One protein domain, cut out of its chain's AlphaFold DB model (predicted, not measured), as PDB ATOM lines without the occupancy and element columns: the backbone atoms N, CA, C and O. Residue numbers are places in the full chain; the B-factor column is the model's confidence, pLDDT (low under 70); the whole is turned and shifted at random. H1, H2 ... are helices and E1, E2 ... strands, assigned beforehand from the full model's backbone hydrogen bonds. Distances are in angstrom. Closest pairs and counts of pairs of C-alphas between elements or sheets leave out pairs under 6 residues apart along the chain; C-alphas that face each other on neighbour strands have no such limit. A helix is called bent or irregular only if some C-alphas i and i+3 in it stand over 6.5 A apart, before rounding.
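Overview. This is residues 210 to 255 of the 336 residues of an uncharacterized protein of Enhygromyxa salina (UniProt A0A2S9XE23). A small hairpin of two strands, E1 and E2, sits between two helices in a loose, three-armed shape: the helix H1 comes in to it with its residues 216 to 220, and the longer helix H2 leaves it as a long arm. The free ends of the arms are residues 210 to 215 of H1, the hairpin's tip at residues 228 to 233, and residues 245 to 255, of which 245 to 254 belong to H2. The printed part has 46 residues, with two named helices and two named strands in the order H1, E1, E2, H2, and the sheet, E1 - E2, is antiparallel. The class is mixed, helices and strands. The whole is loose, with a radius of gyration of the C-alphas of 12.7 A, and elongated, with spans of 39 by 22 by 17 A.

Arrangement. Strand E1, residues 225 to 228, and strand E2, residues 233 to 236, form a hairpin of antiparallel neighbours, with 150 degrees between their directions. The C-alphas of Ala 225 and Val 236 face each other at 4.4 A. Across the pair, N 228 and O 233 are within hydrogen-bond range at 2.7 A, as are N 226 and O 235 at 2.8 A. Helix H1, residues 210 to 221, has 5 pairs of C-alphas within 8 A of E1, and the closest C-alphas, those of Leu 219 and Ala 225, are 5.2 A apart. H1 and E2 are near each other, with 5 pairs of C-alphas within 10 A. Helix H2, residues 238 to 254, has 1 pair of C-alphas within 8 A of E1, those of Ala 225 and Gly 240, 6.3 A apart. H1 and H2 are only just apart, their closest C-alphas 8.2 A from each other. In the helix backbones, 6 of 8 O i to N i+4 pairs in H1 and 11 of 13 in H2 are within hydrogen-bond range.

Along the chain. E1 runs from C-alpha 225 at (22.592, 83.475, 69.615) to C-alpha 228 over 9.8 A, and E2 from C-alpha 233 to C-alpha 236 over 10.2 A. H1 begins at C-alpha 210, (33.617, 71.058, 72.097), and spans 17.0 A to C-alpha 221. H2 spans 25.6 A from C-alpha 238 to C-alpha 254 at (39.213, 102.476, 59.235). H2 is irregular, but only just: C-alphas 250 and 253 are 6.7 A apart.

Size, cuts and confidence. The two C-alphas farthest apart, those of Arg 230 and Arg 254, are 40.4 A from each other. The printed part has no cut, and its links, H1 to E1, E1 to E2 and E2 to H2, are tight. The mean pLDDT of the printed part is 83.4, and residues 210 to 211, 231 and 252 to 255 are under 70.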
ATOM      1  N   HIS A 210      33.815  70.795  70.662       48.50
ATOM      2  CA  HIS A 210      33.617  71.058  72.097       48.50
ATOM      3  C   HIS A 210      34.044  72.469  72.549       48.50
ATOM      4  O   HIS A 210      33.305  73.121  73.289       48.50
ATOM      5  N   GLY A 211      35.156  73.001  72.031       54.53
ATOM      6  CA  GLY A 211      35.590  74.377  72.320       54.53
ATOM      7  C   GLY A 211      34.649  75.459  71.771       54.53
ATOM      8  O   GLY A 211      34.407  76.474  72.419       54.53
ATOM      9  N   SER A 212      34.038  75.224  70.607       76.06
ATOM     10  CA  SER A 212      33.053  76.143  70.020       76.06
ATOM     11  C   SER A 212      31.676  76.083  70.698       76.06
ATOM     12  O   SER A 212      30.893  77.024  70.566       76.06
ATOM     13  N   LEU A 213      31.392  75.031  71.475       79.81
ATOM     14  CA  LEU A 213      30.136  74.897  72.215       79.81
ATOM     15  C   LEU A 213      30.082  75.853  73.412       79.81
ATOM     16  O   LEU A 213      29.045  76.471  73.638       79.81
ATOM     17  N   ARG A 214      31.200  76.037  74.131       81.62
ATOM     18  CA  ARG A 214      31.280  76.956  75.282       81.62
ATOM     19  C   ARG A 214      31.006  78.404  74.873       81.62
ATOM     20  O   ARG A 214      30.188  79.071  75.495       81.62
ATOM     21  N   ALA A 215      31.631  78.863  73.791       82.62
ATOM     22  CA  ALA A 215      31.390  80.206  73.272       82.62
ATOM     23  C   ALA A 215      29.972  80.375  72.718       82.62
ATOM     24  O   ALA A 215      29.360  81.425  72.889       82.62
ATOM     25  N   PHE A 216      29.421  79.341  72.076       90.00
ATOM     26  CA  PHE A 216      28.032  79.376  71.631       90.00
ATOM     27  C   PHE A 216      27.058  79.490  72.810       90.00
ATOM     28  O   PHE A 216      26.145  80.309  72.749       90.00
ATOM     29  N   MET A 217      27.276  78.723  73.883       91.00
ATOM     30  CA  MET A 217      26.479  78.816  75.109       91.00
ATOM     31  C   MET A 217      26.546  80.215  75.720       91.00
ATOM     32  O   MET A 217      25.515  80.769  76.071       91.00
ATOM     33  N   GLU A 218      27.724  80.836  75.767       91.25
ATOM     34  CA  GLU A 218      27.863  82.200  76.286       91.25
ATOM     35  C   GLU A 218      27.123  83.237  75.419       91.25
ATOM     36  O   GLU A 218      26.493  84.166  75.929       91.25
ATOM     37  N   LEU A 219      27.138  83.072  74.095       93.50
ATOM     38  CA  LEU A 219      26.351  83.909  73.186       93.50
ATOM     39  C   LEU A 219      24.845  83.661  73.330       93.50
ATOM     40  O   LEU A 219      24.057  84.585  73.123       93.50
ATOM     41  N   GLU A 220      24.439  82.435  73.656       94.94
ATOM     42  CA  GLU A 220      23.050  82.079  73.944       94.94
ATOM     43  C   GLU A 220      22.579  82.677  75.278       94.94
ATOM     44  O   GLU A 220      21.523  83.312  75.306       94.94
ATOM     45  N   ASP A 221      23.398  82.611  76.331       95.88
ATOM     46  CA  ASP A 221      23.140  83.228  77.640       95.88
ATOM     47  C   ASP A 221      23.024  84.754  77.541       95.88
ATOM     48  O   ASP A 221      22.173  85.375  78.181       95.88
ATOM     49  N   ARG A 222      23.831  85.376  76.672       94.75
ATOM     50  CA  ARG A 222      23.749  86.815  76.365       94.75
ATOM     51  C   ARG A 222      22.616  87.169  75.393       94.75
ATOM     52  O   ARG A 222      22.460  88.333  75.029       94.75
ATOM     53  N   GLY A 223      21.835  86.190  74.932       96.31
ATOM     54  CA  GLY A 223      20.723  86.391  73.999       96.31
ATOM     55  C   GLY A 223      21.145  86.853  72.602       96.31
ATOM     56  O   GLY A 223      20.310  87.360  71.848       96.31
ATOM     57  N   LEU A 224      22.419  86.695  72.235       95.19
ATOM     58  CA  LEU A 224      22.988  87.062  70.932       95.19
ATOM     59  C   LEU A 224      22.887  85.914  69.918       95.19
ATOM     60  O   LEU A 224      22.794  86.148  68.710       95.19
ATOM     61  N   ALA A 225      22.837  84.675  70.402       96.44
ATOM     62  CA  ALA A 225      22.592  83.475  69.615       96.44
ATOM     63  C   ALA A 225      21.428  82.659  70.197       96.44
ATOM     64  O   ALA A 225      20.973  82.897  71.312       96.44
ATOM     65  N   ARG A 226      20.887  81.725  69.414       95.88
ATOM     66  CA  ARG A 226      19.853  80.789  69.861       95.88
ATOM     67  C   ARG A 226      20.009  79.440  69.184       95.88
ATOM     68  O   ARG A 226      20.223  79.369  67.970       95.88
ATOM     69  N   HIS A 227      19.825  78.376  69.953       95.38
ATOM     70  CA  HIS A 227      19.854  77.024  69.430       95.38
ATOM     71  C   HIS A 227      18.545  76.636  68.720       95.38
ATOM     72  O   HIS A 227      17.428  76.820  69.213       95.38
ATOM     73  N   GLY A 228      18.673  76.071  67.520       92.19
ATOM     74  CA  GLY A 228      17.587  75.576  66.686       92.19
ATOM     75  C   GLY A 228      17.248  74.124  66.997       92.19
ATOM     76  O   GLY A 228      17.894  73.208  66.486       92.19
ATOM     77  N   GLY A 229      16.185  73.909  67.772       79.25
ATOM     78  CA  GLY A 229      15.844  72.630  68.417       79.25
ATOM     79  C   GLY A 229      15.549  71.399  67.542       79.25
ATOM     80  O   GLY A 229      15.022  70.424  68.063       79.25
ATOM     81  N   ARG A 230      15.835  71.391  66.233       74.25
ATOM     82  CA  ARG A 230      15.681  70.182  65.390       74.25
ATOM     83  C   ARG A 230      16.905  69.788  64.570       74.25
ATOM     84  O   ARG A 230      16.885  68.706  63.992       74.25
ATOM     85  N   ARG A 231      17.936  70.632  64.468       66.38
ATOM     86  CA  ARG A 231      19.094  70.369  63.588       66.38
ATOM     87  C   ARG A 231      20.445  70.776  64.172       66.38
ATOM     88  O   ARG A 231      21.381  70.944  63.409       66.38
ATOM     89  N   GLN A 232      20.539  70.971  65.488       79.69
ATOM     90  CA  GLN A 232      21.735  71.555  66.112       79.69
ATOM     91  C   GLN A 232      22.179  72.874  65.449       79.69
ATOM     92  O   GLN A 232      23.342  73.255  65.497       79.69
ATOM     93  N   SER A 233      21.253  73.577  64.794       83.19
ATOM     94  CA  SER A 233      21.560  74.767  64.013       83.19
ATOM     95  C   SER A 233      21.592  75.977  64.933       83.19
ATOM     96  O   SER A 233      20.604  76.253  65.609       83.19
ATOM     97  N   ALA A 234      22.693  76.714  64.935       90.31
ATOM     98  CA  ALA A 234      22.809  77.998  65.610       90.31
ATOM     99  C   ALA A 234      22.169  79.113  64.765       90.31
ATOM    100  O   ALA A 234      22.382  79.180  63.555       90.31
ATOM    101  N   PHE A 235      21.415  80.011  65.397       93.62
ATOM    102  CA  PHE A 235      20.901  81.222  64.758       93.62
ATOM    103  C   PHE A 235      21.349  82.457  65.531       93.62
ATOM    104  O   PHE A 235      21.224  82.501  66.751       93.62
ATOM    105  N   VAL A 236      21.809  83.488  64.823       93.62
ATOM    106  CA  VAL A 236      22.059  84.807  65.418       93.62
ATOM    107  C   VAL A 236      20.711  85.479  65.674       93.62
ATOM    108  O   VAL A 236      19.869  85.562  64.772       93.62
ATOM    109  N   THR A 237      20.481  85.946  66.899       95.69
ATOM    110  CA  THR A 237      19.242  86.645  67.258       95.69
ATOM    111  C   THR A 237      19.197  88.034  66.616       95.69
ATOM    112  O   THR A 237      20.157  88.513  66.007       95.69
ATOM    113  N   ARG A 238      18.063  88.731  66.752       95.75
ATOM    114  CA  ARG A 238      17.964  90.134  66.322       95.75
ATOM    115  C   ARG A 238      18.980  91.024  67.048       95.75
ATOM    116  O   ARG A 238      19.499  91.949  66.434       95.75
ATOM    117  N   GLU A 239      19.256  90.731  68.315       93.56
ATOM    118  CA  GLU A 239      20.201  91.497  69.126       93.56
ATOM    119  C   GLU A 239      21.650  91.185  68.743       93.56
ATOM    120  O   GLU A 239      22.419  92.105  68.483       93.56
ATOM    121  N   GLY A 240      21.985  89.906  68.538       95.56
ATOM    122  CA  GLY A 240      23.288  89.516  67.993       95.56
ATOM    123  C   GLY A 240      23.586  90.179  66.649       95.56
ATOM    124  O   GLY A 240      24.698  90.642  66.415       95.56
ATOM    125  N   ARG A 241      22.573  90.320  65.783       92.44
ATOM    126  CA  ARG A 241      22.730  91.012  64.498       92.44
ATOM    127  C   ARG A 241      23.054  92.499  64.664       92.44
ATOM    128  O   ARG A 241      23.918  92.991  63.951       92.44
ATOM    129  N   ARG A 242      22.409  93.194  65.607       92.75
ATOM    130  CA  ARG A 242      22.698  94.609  65.900       92.75
ATOM    131  C   ARG A 242      24.122  94.808  66.398       92.75
ATOM    132  O   ARG A 242      24.778  95.749  65.971       92.75
ATOM    133  N   VAL A 243      24.603  93.914  67.262       92.06
ATOM    134  CA  VAL A 243      25.988  93.947  67.753       92.06
ATOM    135  C   VAL A 243      26.967  93.755  66.595       92.06
ATOM    136  O   VAL A 243      27.903  94.535  66.454       92.06
ATOM    137  N   VAL A 244      26.718  92.781  65.714       90.44
ATOM    138  CA  VAL A 244      27.556  92.542  64.528       90.44
ATOM    139  C   VAL A 244      27.550  93.740  63.573       90.44
ATOM    140  O   VAL A 244      28.605  94.126  63.076       90.44
ATOM    141  N   GLU A 245      26.390  94.349  63.325       88.06
ATOM    142  CA  GLU A 245      26.272  95.553  62.494       88.06
ATOM    143  C   GLU A 245      27.014  96.742  63.119       88.06
ATOM    144  O   GLU A 245      27.801  97.383  62.434       88.06
ATOM    145  N   ALA A 246      26.875  96.971  64.428       85.44
ATOM    146  CA  ALA A 246      27.606  98.020  65.139       85.44
ATOM    147  C   ALA A 246      29.129  97.799  65.104       85.44
ATOM    148  O   ALA A 246      29.889  98.747  64.908       85.44
ATOM    149  N   MET A 247      29.585  96.550  65.247       84.75
ATOM    150  CA  MET A 247      31.000  96.200  65.092       84.75
ATOM    151  C   MET A 247      31.481  96.466  63.665       84.75
ATOM    152  O   MET A 247      32.550  97.045  63.482       84.75
ATOM    153  N   ARG A 248      30.697  96.078  62.652       82.50
ATOM    154  CA  ARG A 248      31.026  96.336  61.245       82.50
ATOM    155  C   ARG A 248      31.140  97.832  60.980       82.50
ATOM    156  O   ARG A 248      32.172  98.265  60.487       82.50
ATOM    157  N   ASP A 249      30.134  98.608  61.364       83.12
ATOM    158  CA  ASP A 249      30.093 100.053  61.136       83.12
ATOM    159  C   ASP A 249      31.219 100.782  61.901       83.12
ATOM    160  O   ASP A 249      31.704 101.820  61.456       83.12
ATOM    161  N   HIS A 250      31.695 100.223  63.020       77.31
ATOM    162  CA  HIS A 250      32.874 100.720  63.737       77.31
ATOM    163  C   HIS A 250      34.201 100.386  63.030       77.31
ATOM    164  O   HIS A 250      35.152 101.170  63.081       77.31
ATOM    165  N   MET A 251      34.279  99.228  62.369       72.88
ATOM    166  CA  MET A 251      35.472  98.769  61.648       72.88
ATOM    167  C   MET A 251      35.589  99.367  60.233       72.88
ATOM    168  O   MET A 251      36.695  99.622  59.761       72.88
ATOM    169  N   GLU A 252      34.466  99.632  59.564       63.47
ATOM    170  CA  GLU A 252      34.393 100.068  58.163       63.47
ATOM    171  C   GLU A 252      35.064 101.429  57.854       63.47
ATOM    172  O   GLU A 252      35.786 101.508  56.856       63.47
ATOM    173  N   PRO A 253      34.972 102.489  58.686       54.19
ATOM    174  CA  PRO A 253      35.641 103.764  58.403       54.19
ATOM    175  C   PRO A 253      37.168 103.735  58.586       54.19
ATOM    176  O   PRO A 253      37.832 104.724  58.282       54.19
ATOM    177  N   ARG A 254      37.755 102.625  59.060       49.22
ATOM    178  CA  ARG A 254      39.213 102.476  59.235       49.22
ATOM    179  C   ARG A 254      39.905 101.826  58.033       49.22
ATOM    180  O   ARG A 254      41.123 101.663  58.034       49.22
ATOM    181  N   VAL A 255      39.148 101.509  56.982       42.91
ATOM    182  CA  VAL A 255      39.689 101.056  55.699       42.91
ATOM    183  C   VAL A 255      40.123 102.280  54.891       42.91
ATOM    184  O   VAL A 255      39.311 102.953  54.256       42.91
TER     185      VAL A 255